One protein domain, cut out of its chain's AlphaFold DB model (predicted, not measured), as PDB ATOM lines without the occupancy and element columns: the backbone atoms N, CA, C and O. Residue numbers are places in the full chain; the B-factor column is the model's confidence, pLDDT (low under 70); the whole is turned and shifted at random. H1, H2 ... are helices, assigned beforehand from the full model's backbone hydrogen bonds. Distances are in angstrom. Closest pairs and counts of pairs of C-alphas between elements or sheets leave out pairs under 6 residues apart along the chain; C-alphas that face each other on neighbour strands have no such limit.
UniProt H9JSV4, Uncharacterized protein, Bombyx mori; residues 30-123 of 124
ATOM      1  N   ILE A  30      39.596 -43.625  51.385       95.56
ATOM      2  CA  ILE A  30      39.474 -44.485  50.198       95.56
ATOM      3  C   ILE A  30      38.580 -45.685  50.513       95.56
ATOM      4  O   ILE A  30      37.604 -45.918  49.806       95.56
ATOM      5  N   LEU A  31      38.831 -46.381  51.626       95.56
ATOM      6  CA  LEU A  31      38.029 -47.531  52.043       95.56
ATOM      7  C   LEU A  31      36.545 -47.174  52.214       95.56
ATOM      8  O   LEU A  31      35.658 -47.909  51.774       95.56
ATOM      9  N   CYS A  32      36.265 -46.031  52.839       95.06
ATOM     10  CA  CYS A  32      34.914 -45.508  53.016       95.06
ATOM     11  C   CYS A  32      34.216 -45.271  51.668       95.06
ATOM     12  O   CYS A  32      33.073 -45.695  51.480       95.06
ATOM     13  N   MET A  33      34.908 -44.642  50.712       94.69
ATOM     14  CA  MET A  33      34.376 -44.419  49.366       94.69
ATOM     15  C   MET A  33      34.140 -45.735  48.623       94.69
ATOM     16  O   MET A  33      33.053 -45.928  48.083       94.69
ATOM     17  N   SER A  34      35.093 -46.671  48.661       96.56
ATOM     18  CA  SER A  34      34.961 -47.991  48.033       96.56
ATOM     19  C   SER A  34      33.767 -48.770  48.582       96.56
ATOM     20  O   SER A  34      33.016 -49.358  47.808       96.56
ATOM     21  N   LYS A  35      33.525 -48.724  49.898       94.94
ATOM     22  CA  LYS A  35      32.323 -49.312  50.510       94.94
ATOM     23  C   LYS A  35      31.037 -48.643  50.035       94.94
ATOM     24  O   LYS A  35      30.077 -49.336  49.718       94.94
ATOM     25  N   LYS A  36      31.005 -47.308  49.977       94.44
ATOM     26  CA  LYS A  36      29.823 -46.545  49.540       94.44
ATOM     27  C   LYS A  36      29.472 -46.797  48.070       94.44
ATOM     28  O   LYS A  36      28.303 -46.741  47.710       94.44
ATOM     29  N   LEU A  37      30.480 -47.070  47.247       94.94
ATOM     30  CA  LEU A  37      30.337 -47.471  45.846       94.94
ATOM     31  C   LEU A  37      30.112 -48.983  45.675       94.94
ATOM     32  O   LEU A  37      30.058 -49.468  44.550       94.94
ATOM     33  N   GLU A  38      30.001 -49.724  46.781       95.44
ATOM     34  CA  GLU A  38      29.830 -51.177  46.812       95.44
ATOM     35  C   GLU A  38      30.933 -51.952  46.071       95.44
ATOM     36  O   GLU A  38      30.716 -53.055  45.579       95.44
ATOM     37  N   LEU A  39      32.146 -51.401  46.011       97.00
ATOM     38  CA  LEU A  39      33.292 -52.020  45.338       97.00
ATOM     39  C   LEU A  39      33.960 -53.107  46.183       97.00
ATOM     40  O   LEU A  39      34.885 -53.758  45.711       97.00
ATOM     41  N   MET A  40      33.518 -53.291  47.427       94.38
ATOM     42  CA  MET A  40      34.099 -54.221  48.393       94.38
ATOM     43  C   MET A  40      33.121 -55.361  48.697       94.38
ATOM     44  O   MET A  40      31.906 -55.151  48.700       94.38
ATOM     45  N   ASP A  41      33.645 -56.551  48.976       90.62
ATOM     46  CA  ASP A  41      32.877 -57.662  49.536       90.62
ATOM     47  C   ASP A  41      32.770 -57.574  51.075       90.62
ATOM     48  O   ASP A  41      33.172 -56.584  51.696       90.62
ATOM     49  N   GLY A  42      32.178 -58.599  51.698       86.12
ATOM     50  CA  GLY A  42      31.994 -58.660  53.153       86.12
ATOM     51  C   GLY A  42      33.296 -58.773  53.955       86.12
ATOM     52  O   GLY A  42      33.308 -58.401  55.127       86.12
ATOM     53  N   ASP A  43      34.382 -59.210  53.315       85.88
ATOM     54  CA  ASP A  43      35.696 -59.446  53.921       85.88
ATOM     55  C   ASP A  43      36.689 -58.319  53.603       85.88
ATOM     56  O   ASP A  43      37.893 -58.450  53.835       85.88
ATOM     57  N   TYR A  44      36.195 -57.183  53.099       86.31
ATOM     58  CA  TYR A  44      37.009 -56.029  52.726       86.31
ATOM     59  C   TYR A  44      38.022 -56.332  51.613       86.31
ATOM     60  O   TYR A  44      39.081 -55.694  51.545       86.31
ATOM     61  N   ASN A  45      37.690 -57.265  50.723       90.44
ATOM     62  CA  ASN A  45      38.381 -57.453  49.456       90.44
ATOM     63  C   ASN A  45      37.602 -56.772  48.330       90.44
ATOM     64  O   ASN A  45      36.432 -56.424  48.476       90.44
ATOM     65  N   LEU A  46      38.258 -56.569  47.187       95.00
ATOM     66  CA  LEU A  46      37.601 -56.019  46.007       95.00
ATOM     67  C   LEU A  46      36.512 -56.984  45.520       95.00
ATOM     68  O   LEU A  46      36.787 -58.138  45.202       95.00
ATOM     69  N   HIS A  47      35.286 -56.498  45.358       97.06
ATOM     70  CA  HIS A  47      34.234 -57.243  44.687       97.06
ATOM     71  C   HIS A  47      34.422 -57.131  43.168       97.06
ATOM     72  O   HIS A  47      33.916 -56.205  42.532       97.06
ATOM     73  N   HIS A  48      35.090 -58.112  42.555       95.62
ATOM     74  CA  HIS A  48      35.508 -58.051  41.143       95.62
ATOM     75  C   HIS A  48      34.361 -57.717  40.169       95.62
ATOM     76  O   HIS A  48      34.525 -56.856  39.311       95.62
ATOM     77  N   GLY A  49      33.181 -58.336  40.330       96.25
ATOM     78  CA  GLY A  49      32.023 -58.075  39.460       96.25
ATOM     79  C   GLY A  49      31.518 -56.625  39.511       96.25
ATOM     80  O   GLY A  49      31.387 -55.984  38.473       96.25
ATOM     81  N   LYS A  50      31.300 -56.082  40.718       97.31
ATOM     82  CA  LYS A  50      30.866 -54.693  40.922       97.31
ATOM     83  C   LYS A  50      31.930 -53.684  40.499       97.31
ATOM     84  O   LYS A  50      31.592 -52.672  39.900       97.31
ATOM     85  N   ALA A  51      33.207 -53.971  40.749       97.12
ATOM     86  CA  ALA A  51      34.307 -53.122  40.295       97.12
ATOM     87  C   ALA A  51      34.405 -53.064  38.763       97.12
ATOM     88  O   ALA A  51      34.569 -51.986  38.194       97.12
ATOM     89  N   HIS A  52      34.229 -54.205  38.100       97.81
ATOM     90  CA  HIS A  52      34.182 -54.285  36.646       97.81
ATOM     91  C   HIS A  52      32.992 -53.504  36.061       97.81
ATOM     92  O   HIS A  52      33.157 -52.704  35.142       97.81
ATOM     93  N   GLU A  53      31.791 -53.694  36.620       97.69
ATOM     94  CA  GLU A  53      30.591 -52.952  36.212       97.69
ATOM     95  C   GLU A  53      30.754 -51.443  36.429       97.69
ATOM     96  O   GLU A  53      30.423 -50.651  35.544       97.69
ATOM     97  N   PHE A  54      31.309 -51.046  37.576       97.38
ATOM     98  CA  PHE A  54      31.593 -49.652  37.889       97.38
ATOM     99  C   PHE A  54      32.534 -49.036  36.850       97.38
ATOM    100  O   PHE A  54      32.189 -48.019  36.252       97.38
ATOM    101  N   ALA A  55      33.672 -49.672  36.561       96.94
ATOM    102  CA  ALA A  55      34.608 -49.176  35.553       96.94
ATOM    103  C   ALA A  55      33.926 -48.995  34.186       96.94
ATOM    104  O   ALA A  55      34.051 -47.943  33.558       96.94
ATOM    105  N   ARG A  56      33.124 -49.979  33.759       97.88
ATOM    106  CA  ARG A  56      32.387 -49.909  32.491       97.88
ATOM    107  C   ARG A  56      31.356 -48.792  32.438       97.88
ATOM    108  O   ARG A  56      31.247 -48.096  31.431       97.88
ATOM    109  N   LYS A  57      30.599 -48.596  33.520       96.88
ATOM    110  CA  LYS A  57      29.615 -47.510  33.626       96.88
ATOM    111  C   LYS A  57      30.267 -46.126  33.518       96.88
ATOM    112  O   LYS A  57      29.603 -45.176  33.115       96.88
ATOM    113  N   HIS A  58      31.552 -46.036  33.849       94.56
ATOM    114  CA  HIS A  58      32.348 -44.815  33.826       94.56
ATOM    115  C   HIS A  58      33.302 -44.717  32.621       94.56
ATOM    116  O   HIS A  58      34.226 -43.911  32.637       94.56
ATOM    117  N   GLY A  59      33.050 -45.482  31.552       93.06
ATOM    118  CA  GLY A  59      33.692 -45.280  30.249       93.06
ATOM    119  C   GLY A  59      34.824 -46.249  29.908       93.06
ATOM    120  O   GLY A  59      35.352 -46.170  28.801       93.06
ATOM    121  N   ALA A  60      35.170 -47.186  30.795       96.12
ATOM    122  CA  ALA A  60      36.090 -48.262  30.439       96.12
ATOM    123  C   ALA A  60      35.410 -49.262  29.488       96.12
ATOM    124  O   ALA A  60      34.262 -49.662  29.697       96.12
ATOM    125  N   ASP A  61      36.127 -49.715  28.461       97.38
ATOM    126  CA  ASP A  61      35.706 -50.900  27.715       97.38
ATOM    127  C   ASP A  61      35.922 -52.185  28.542       97.38
ATOM    128  O   ASP A  61      36.469 -52.157  29.645       97.38
ATOM    129  N   GLU A  62      35.475 -53.328  28.021       97.31
ATOM    130  CA  GLU A  62      35.591 -54.629  28.698       97.31
ATOM    131  C   GLU A  62      37.050 -54.997  29.034       97.31
ATOM    132  O   GLU A  62      37.336 -55.530  30.107       97.31
ATOM    133  N   THR A  63      37.987 -54.691  28.134       97.56
ATOM    134  CA  THR A  63      39.402 -55.043  28.314       97.56
ATOM    135  C   THR A  63      40.023 -54.176  29.400       97.56
ATOM    136  O   THR A  63      40.682 -54.687  30.307       97.56
ATOM    137  N   MET A  64      39.766 -52.871  29.347       97.12
ATOM    138  CA  MET A  64      40.236 -51.911  30.334       97.12
ATOM    139  C   MET A  64      39.626 -52.184  31.710       97.12
ATOM    140  O   MET A  64      40.354 -52.225  32.699       97.12
ATOM    141  N   ALA A  65      38.316 -52.431  31.795       98.12
ATOM    142  CA  ALA A  65      37.644 -52.737  33.055       98.12
ATOM    143  C   ALA A  65      38.232 -53.989  33.717       98.12
ATOM    144  O   ALA A  65      38.530 -53.978  34.915       98.12
ATOM    145  N   LYS A  66      38.472 -55.046  32.934       98.00
ATOM    146  CA  LYS A  66      39.162 -56.244  33.414       98.00
ATOM    147  C   LYS A  66      40.576 -55.932  33.903       98.00
ATOM    148  O   LYS A  66      40.944 -56.360  34.995       98.00
ATOM    149  N   GLN A  67      41.347 -55.165  33.133       98.06
ATOM    150  CA  GLN A  67      42.717 -54.809  33.494       98.06
ATOM    151  C   GLN A  67      42.780 -54.011  34.804       98.06
ATOM    152  O   GLN A  67      43.619 -54.304  35.650       98.06
ATOM    153  N   LEU A  68      41.868 -53.060  35.022       97.94
ATOM    154  CA  LEU A  68      41.796 -52.289  36.270       97.94
ATOM    155  C   LEU A  68      41.531 -53.189  37.487       97.94
ATOM    156  O   LEU A  68      42.189 -53.043  38.518       97.94
ATOM    157  N   VAL A  69      40.604 -54.145  37.363       97.88
ATOM    158  CA  VAL A  69      40.308 -55.120  38.427       97.88
ATOM    159  C   VAL A  69      41.515 -56.012  38.709       97.88
ATOM    160  O   VAL A  69      41.873 -56.201  39.873       97.88
ATOM    161  N   ASP A  70      42.170 -56.517  37.662       97.88
ATOM    162  CA  ASP A  70      43.337 -57.392  37.789       97.88
ATOM    163  C   ASP A  70      44.520 -56.662  38.460       97.88
ATOM    164  O   ASP A  70      45.203 -57.250  39.299       97.88
ATOM    165  N   LEU A  71      44.724 -55.368  38.175       97.94
ATOM    166  CA  LEU A  71      45.749 -54.545  38.834       97.94
ATOM    167  C   LEU A  71      45.484 -54.375  40.334       97.94
ATOM    168  O   LEU A  71      46.378 -54.607  41.150       97.94
ATOM    169  N   ILE A  72      44.258 -54.005  40.722       97.25
ATOM    170  CA  ILE A  72      43.903 -53.846  42.142       97.25
ATOM    171  C   ILE A  72      44.037 -55.186  42.876       97.25
ATOM    172  O   ILE A  72      44.562 -55.230  43.993       97.25
ATOM    173  N   HIS A  73      43.606 -56.282  42.244       96.31
ATOM    174  CA  HIS A  73      43.756 -57.626  42.792       96.31
ATOM    175  C   HIS A  73      45.232 -58.014  42.968       96.31
ATOM    176  O   HIS A  73      45.618 -58.494  44.030       96.31
ATOM    177  N   GLY A  74      46.086 -57.762  41.972       96.88
ATOM    178  CA  GLY A  74      47.527 -58.001  42.092       96.88
ATOM    179  C   GLY A  74      48.153 -57.208  43.245       96.88
ATOM    180  O   GLY A  74      48.916 -57.755  44.042       96.88
ATOM    181  N   CYS A  75      47.766 -55.942  43.400       97.00
ATOM    182  CA  CYS A  75      48.235 -55.096  44.493       97.00
ATOM    183  C   CYS A  75      47.791 -55.585  45.879       97.00
ATOM    184  O   CYS A  75      48.574 -55.514  46.831       97.00
ATOM    185  N   SER A  76      46.571 -56.116  46.015       95.44
ATOM    186  CA  SER A  76      46.047 -56.598  47.300       95.44
ATOM    187  C   SER A  76      46.758 -57.851  47.814       95.44
ATOM    188  O   SER A  76      46.949 -57.984  49.025       95.44
ATOM    189  N   GLN A  77      47.237 -58.722  46.920       94.25
ATOM    190  CA  GLN A  77      47.957 -59.943  47.300       94.25
ATOM    191  C   GLN A  77      49.213 -59.652  48.135       94.25
ATOM    192  O   GLN A  77      49.510 -60.381  49.081       94.25
ATOM    193  N   SER A  78      49.915 -58.549  47.849       89.56
ATOM    194  CA  SER A  78      51.141 -58.156  48.564       89.56
ATOM    195  C   SER A  78      50.914 -57.738  50.025       89.56
ATOM    196  O   SER A  78      51.863 -57.654  50.807       89.56
ATOM    197  N   VAL A  79      49.660 -57.479  50.406       93.31
ATOM    198  CA  VAL A  79      49.273 -56.947  51.721       93.31
ATOM    199  C   VAL A  79      48.120 -57.723  52.363       93.31
ATOM    200  O   VAL A  79      47.515 -57.242  53.320       93.31
ATOM    201  N   ALA A  80      47.823 -58.932  51.877       88.12
ATOM    202  CA  ALA A  80      46.662 -59.724  52.295       88.12
ATOM    203  C   ALA A  80      46.620 -60.015  53.808       88.12
ATOM    204  O   ALA A  80      45.547 -60.095  54.397       88.12
ATOM    205  N   THR A  81      47.779 -60.130  54.460       90.81
ATOM    206  CA  THR A  81      47.885 -60.418  55.901       90.81
ATOM    207  C   THR A  81      47.948 -59.162  56.775       90.81
ATOM    208  O   THR A  81      48.195 -59.266  57.976       90.81
ATOM    209  N   MET A  82      47.791 -57.966  56.198       93.50
ATOM    210  CA  MET A  82      47.859 -56.710  56.942       93.50
ATOM    211  C   MET A  82      46.582 -56.507  57.775       93.50
ATOM    212  O   MET A  82      45.491 -56.462  57.193       93.50
ATOM    213  N   PRO A  83      46.696 -56.375  59.113       93.75
ATOM    214  CA  PRO A  83      45.532 -56.337  59.998       93.75
ATOM    215  C   PRO A  83      44.783 -55.002  59.945       93.75
ATOM    216  O   PRO A  83      43.566 -54.983  60.096       93.75
ATOM    217  N   ASP A  84      45.488 -53.890  59.728       95.19
ATOM    218  CA  ASP A  84      44.858 -52.578  59.618       95.19
ATOM    219  C   ASP A  84      44.307 -52.366  58.203       95.19
ATOM    220  O   ASP A  84      45.057 -52.231  57.237       95.19
ATOM    221  N   GLU A  85      42.981 -52.335  58.076       94.88
ATOM    222  CA  GLU A  85      42.290 -52.189  56.791       94.88
ATOM    223  C   GLU A  85      42.557 -50.841  56.113       94.88
ATOM    224  O   GLU A  85      42.593 -50.770  54.883       94.88
ATOM    225  N   CYS A  86      42.760 -49.769  56.887       95.25
ATOM    226  CA  CYS A  86      43.062 -48.455  56.333       95.25
ATOM    227  C   CYS A  86      44.480 -48.428  55.767       95.25
ATOM    228  O   CYS A  86      44.671 -47.999  54.630       95.25
ATOM    229  N   GLU A  87      45.469 -48.933  56.509       95.88
ATOM    230  CA  GLU A  87      46.842 -49.044  56.004       95.88
ATOM    231  C   GLU A  87      46.937 -50.013  54.823       95.88
ATOM    232  O   GLU A  87      47.617 -49.722  53.837       95.88
ATOM    233  N   ARG A  88      46.210 -51.136  54.878       95.62
ATOM    234  CA  ARG A  88      46.115 -52.085  53.765       95.62
ATOM    235  C   ARG A  88      45.583 -51.391  52.515       95.62
ATOM    236  O   ARG A  88      46.217 -51.459  51.466       95.62
ATOM    237  N   THR A  89      44.473 -50.664  52.640       95.81
ATOM    238  CA  THR A  89      43.869 -49.902  51.534       95.81
ATOM    239  C   THR A  89      44.825 -48.841  50.993       95.81
ATOM    240  O   THR A  89      44.978 -48.719  49.780       95.81
ATOM    241  N   LEU A  90      45.525 -48.118  51.874       96.00
ATOM    242  CA  LEU A  90      46.529 -47.125  51.495       96.00
ATOM    243  C   LEU A  90      47.644 -47.748  50.639       96.00
ATOM    244  O   LEU A  90      48.010 -47.198  49.602       96.00
ATOM    245  N   LYS A  91      48.165 -48.913  51.042       95.94
ATOM    246  CA  LYS A  91      49.212 -49.620  50.288       95.94
ATOM    247  C   LYS A  91      48.715 -50.158  48.949       95.94
ATOM    248  O   LYS A  91      49.438 -50.045  47.960       95.94
ATOM    249  N   VAL A  92      47.491 -50.691  48.898       96.31
ATOM    250  CA  VAL A  92      46.869 -51.112  47.631       96.31
ATOM    251  C   VAL A  92      46.726 -49.924  46.684       96.31
ATOM    252  O   VAL A  92      47.119 -50.039  45.528       96.31
ATOM    253  N   ALA A  93      46.242 -48.778  47.171       95.94
ATOM    254  CA  ALA A  93      46.091 -47.568  46.365       95.94
ATOM    255  C   ALA A  93      47.431 -47.090  45.786       95.94
ATOM    256  O   ALA A  93      47.518 -46.833  44.589       95.94
ATOM    257  N   LYS A  94      48.495 -47.051  46.600       95.19
ATOM    258  CA  LYS A  94      49.849 -46.706  46.131       95.19
ATOM    259  C   LYS A  94      50.351 -47.638  45.036       95.19
ATOM    260  O   LYS A  94      50.850 -47.175  44.017       95.19
ATOM    261  N   CYS A  95      50.219 -48.947  45.252       96.00
ATOM    262  CA  CYS A  95      50.607 -49.942  44.258       96.00
ATOM    263  C   CYS A  95      49.820 -49.751  42.954       96.00
ATOM    264  O   CYS A  95      50.412 -49.705  41.880       96.00
ATOM    265  N   PHE A  96      48.502 -49.565  43.049       96.12
ATOM    266  CA  PHE A  96      47.639 -49.383  41.890       96.12
ATOM    267  C   PHE A  96      48.009 -48.133  41.084       96.12
ATOM    268  O   PHE A  96      48.165 -48.218  39.870       96.12
ATOM    269  N   ILE A  97      48.218 -46.994  41.749       94.44
ATOM    270  CA  ILE A  97      48.646 -45.746  41.101       94.44
ATOM    271  C   ILE A  97      49.975 -45.949  40.371       94.44
ATOM    272  O   ILE A  97      50.081 -45.595  39.198       94.44
ATOM    273  N   ALA A  98      50.957 -46.595  41.007       94.56
ATOM    274  CA  ALA A  98      52.239 -46.888  40.368       94.56
ATOM    275  C   ALA A  98      52.079 -47.732  39.087       94.56
ATOM    276  O   ALA A  98      52.743 -47.464  38.086       94.56
ATOM    277  N   GLU A  99      51.180 -48.721  39.075       96.00
ATOM    278  CA  GLU A  99      50.876 -49.496  37.863       96.00
ATOM    279  C   GLU A  99      50.155 -48.663  36.790       96.00
ATOM    280  O   GLU A  99      50.475 -48.766  35.606       96.00
ATOM    281  N   ILE A 100      49.235 -47.780  37.183       96.19
ATOM    282  CA  ILE A 100      48.550 -46.858  36.266       96.19
ATOM    283  C   ILE A 100      49.536 -45.883  35.603       96.19
ATOM    284  O   ILE A 100      49.443 -45.651  34.393       96.19
ATOM    285  N   HIS A 101      50.524 -45.371  36.343       94.94
ATOM    286  CA  HIS A 101      51.597 -44.551  35.769       94.94
ATOM    287  C   HIS A 101      52.444 -45.335  34.758       94.94
ATOM    288  O   HIS A 101      52.693 -44.832  33.661       94.94
ATOM    289  N   LYS A 102      52.812 -46.596  35.044       95.50
ATOM    290  CA  LYS A 102      53.549 -47.454  34.088       95.50
ATOM    291  C   LYS A 102      52.789 -47.658  32.775       95.50
ATOM    292  O   LYS A 102      53.405 -47.729  31.711       95.50
ATOM    293  N   LEU A 103      51.460 -47.731  32.846       95.31
ATOM    294  CA  LEU A 103      50.575 -47.838  31.683       95.31
ATOM    295  C   LEU A 103      50.332 -46.499  30.973       95.31
ATOM    296  O   LEU A 103      49.741 -46.491  29.894       95.31
ATOM    297  N   LYS A 104      50.805 -45.381  31.542       93.94
ATOM    298  CA  LYS A 104      50.529 -44.009  31.085       93.94
ATOM    299  C   LYS A 104      49.031 -43.696  31.059       93.94
ATOM    300  O   LYS A 104      48.541 -43.041  30.144       93.94
ATOM    301  N   TRP A 105      48.309 -44.212  32.049       93.88
ATOM    302  CA  TRP A 105      46.863 -44.035  32.212       93.88
ATOM    303  C   TRP A 105      46.504 -43.054  33.333       93.88
ATOM    304  O   TRP A 105      45.324 -42.824  33.583       93.88
ATOM    305  N   ALA A 106      47.499 -42.489  34.023       91.50
ATOM    306  CA  ALA A 106      47.254 -41.457  35.020       91.50
ATOM    307  C   ALA A 106      46.630 -40.221  34.339       91.50
ATOM    308  O   ALA A 106      47.113 -39.809  33.279       91.50
ATOM    309  N   PRO A 107      45.555 -39.649  34.907       87.94
ATOM    310  CA  PRO A 107      44.922 -38.462  34.355       87.94
ATOM    311  C   PRO A 107      45.821 -37.236  34.535       87.94
ATOM    312  O   PRO A 107      46.643 -37.170  35.450       87.94
ATOM    313  N   ASP A 108      45.610 -36.231  33.690       87.00
ATOM    314  CA  ASP A 108      46.161 -34.903  33.933       87.00
ATOM    315  C   ASP A 108      45.458 -34.287  35.155       87.00
ATOM    316  O   ASP A 108      44.229 -34.168  35.188       87.00
ATOM    317  N   VAL A 109      46.233 -33.945  36.188       84.88
ATOM    318  CA  VAL A 109      45.703 -33.442  37.467       84.88
ATOM    319  C   VAL A 109      44.986 -32.105  37.293       84.88
ATOM    320  O   VAL A 109      43.963 -31.877  37.944       84.88
ATOM    321  N   GLU A 110      45.475 -31.231  36.412       81.88
ATOM    322  CA  GLU A 110      44.842 -29.936  36.155       81.88
ATOM    323  C   GLU A 110      43.489 -30.135  35.468       81.88
ATOM    324  O   GLU A 110      42.487 -29.544  35.884       81.88
ATOM    325  N   LEU A 111      43.436 -31.025  34.471       84.25
ATOM    326  CA  LEU A 111      42.192 -31.374  33.784       84.25
ATOM    327  C   LEU A 111      41.174 -32.003  34.744       84.25
ATOM    328  O   LEU A 111      40.020 -31.579  34.787       84.25
ATOM    329  N   LEU A 112      41.608 -32.967  35.558       84.31
ATOM    330  CA  LEU A 112      40.751 -33.649  36.526       84.31
ATOM    331  C   LEU A 112      40.162 -32.666  37.548       84.31
ATOM    332  O   LEU A 112      38.984 -32.753  37.901       84.31
ATOM    333  N   MET A 113      40.950 -31.693  38.012       80.81
ATOM    334  CA  MET A 113      40.450 -30.682  38.944       80.81
ATOM    335  C   MET A 113      39.486 -29.697  38.296       80.81
ATOM    336  O   MET A 113      38.487 -29.333  38.924       80.81
ATOM    337  N   ALA A 114      39.719 -29.323  37.038       84.06
ATOM    338  CA  ALA A 114      38.761 -28.532  36.281       84.06
ATOM    339  C   ALA A 114      37.410 -29.261  36.141       84.06
ATOM    340  O   ALA A 114      36.360 -28.654  36.350       84.06
ATOM    341  N   GLU A 115      37.418 -30.567  35.862       83.25
ATOM    342  CA  GLU A 115      36.201 -31.384  35.760       83.25
ATOM    343  C   GLU A 115      35.435 -31.472  37.084       83.25
ATOM    344  O   GLU A 115      34.221 -31.258  37.110       83.25
ATOM    345  N   VAL A 116      36.130 -31.711  38.201       81.62
ATOM    346  CA  VAL A 116      35.501 -31.751  39.533       81.62
ATOM    347  C   VAL A 116      34.859 -30.407  39.884       81.62
ATOM    348  O   VAL A 116      33.723 -30.376  40.358       81.62
ATOM    349  N   LEU A 117      35.558 -29.293  39.647       79.62
ATOM    350  CA  LEU A 117      35.028 -27.954  39.922       79.62
ATOM    351  C   LEU A 117      33.809 -27.640  39.059       79.62
ATOM    352  O   LEU A 117      32.820 -27.112  39.572       79.62
ATOM    353  N   ASN A 118      33.854 -28.016  37.781       82.50
ATOM    354  CA  ASN A 118      32.717 -27.888  36.885       82.50
ATOM    355  C   ASN A 118      31.520 -28.668  37.444       82.50
ATOM    356  O   ASN A 118      30.488 -28.064  37.719       82.50
ATOM    357  N   GLU A 119      31.657 -29.968  37.712       75.25
ATOM    358  CA  GLU A 119      30.580 -30.821  38.249       75.25
ATOM    359  C   GLU A 119      29.981 -30.313  39.572       75.25
ATOM    360  O   GLU A 119      28.769 -30.408  39.785       75.25
ATOM    361  N   VAL A 120      30.805 -29.755  40.466       72.00
ATOM    362  CA  VAL A 120      30.328 -29.145  41.719       72.00
ATOM    363  C   VAL A 120      29.558 -27.852  41.443       72.00
ATOM    364  O   VAL A 120      28.505 -27.649  42.042       72.00
ATOM    365  N   SER A 121      30.031 -27.019  40.512       60.97
ATOM    366  CA  SER A 121      29.384 -25.746  40.165       60.97
ATOM    367  C   SER A 121      28.014 -25.906  39.498       60.97
ATOM    368  O   SER A 121      27.158 -25.044  39.658       60.97
ATOM    369  N   TRP A 122      27.759 -27.020  38.800       51.72
ATOM    370  CA  TRP A 122      26.443 -27.310  38.207       51.72
ATOM    371  C   TRP A 122      25.416 -27.836  39.220       51.72
ATOM    372  O   TRP A 122      24.226 -27.896  38.908       51.72
ATOM    373  N   LYS A 123      25.857 -28.261  40.411       50.56
ATOM    374  CA  LYS A 123      24.994 -28.813  41.472       50.56
ATOM    375  C   LYS A 123      24.716 -27.831  42.615       50.56
ATOM    376  O   LYS A 123      23.996 -28.202  43.544       50.56
TER     377      LYS A 123
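This is residues 30 to 123 of the 124 residues of an uncharacterized protein of Bombyx mori (UniProt H9JSV4). The body is a loose ring of four helices, H1, H4, H3 and H2 in turn, each crossing the next; between H1 and H2 the ring is bridged by the long link of residues 37 to 47. The last helix, H5, sticks out from this body as a free arm, with residues 107 to 123 standing free, and the arm adds to the longest axis. The printed part has 94 residues with five named helices, H1 to H5 in order along it, and no named strand; its class is all helix. The whole is compact by its radius of gyration of the C-alphas, 14.2 A, and only just elongated, with spans of 42 by 28 by 23 A.

H1, residues 30 to 36, begins at C-alpha 30 at (39.474, -44.485, 50.198). H2 holds residues 48 to 57 and measures 14.2 A from first to last C-alpha. H3, residues 62 to 77, measures 23.0 A. H4, residues 85 to 102, is the longest helix by residues and measures 25.8 A; it begins at C-alpha 85 at (42.290, -52.189, 56.791). H5, residues 109 to 121, measures 18.2 A and ends at C-alpha 121 at (29.384, -25.746, 40.165).

H1 touches H4 about perpendicular, at 78 degrees; the closest C-alphas are those of Leu 31 and Thr 89, 6.3 A apart, and H4 touches H1 with residues 85 to 90 alone. H1 is apart from H2. H2 and H3 form a helical hairpin over a tight link: they touch and run opposite ways at a steep tilt of 41 degrees. Their closest C-alphas are those of His 52 and Ala 65, 5.2 A apart, and H3 touches H2 with residues 62 to 69 alone. With residues 71 to 76 alone H3 touches H4, opposite ways at a steep tilt of 49 degrees; the closest C-alphas are those of Cys 75 and Val 92, 5.3 A apart. The helix packing is mostly crossed, with none of these three pairs at a shallow tilt. H5 touches no helix. In H1, H2, H3, H4 and H5 every O i to N i+4 pair is within hydrogen-bond range.

The two C-alphas farthest apart are those of Thr 81 and Trp 122, at 43.2 A. Without the stretch that stands free, the body of 77 residues spans 34 by 26 by 17 A. The printed part has no cut. The link from H1 to H2 is long, with 11 residues; those from H3 to H4 and from H4 to H5 are short. The mean pLDDT of the printed part is 91.9 and that of H5 is 80; residues 121 to 123, of which 121 belongs to H5, are under 70.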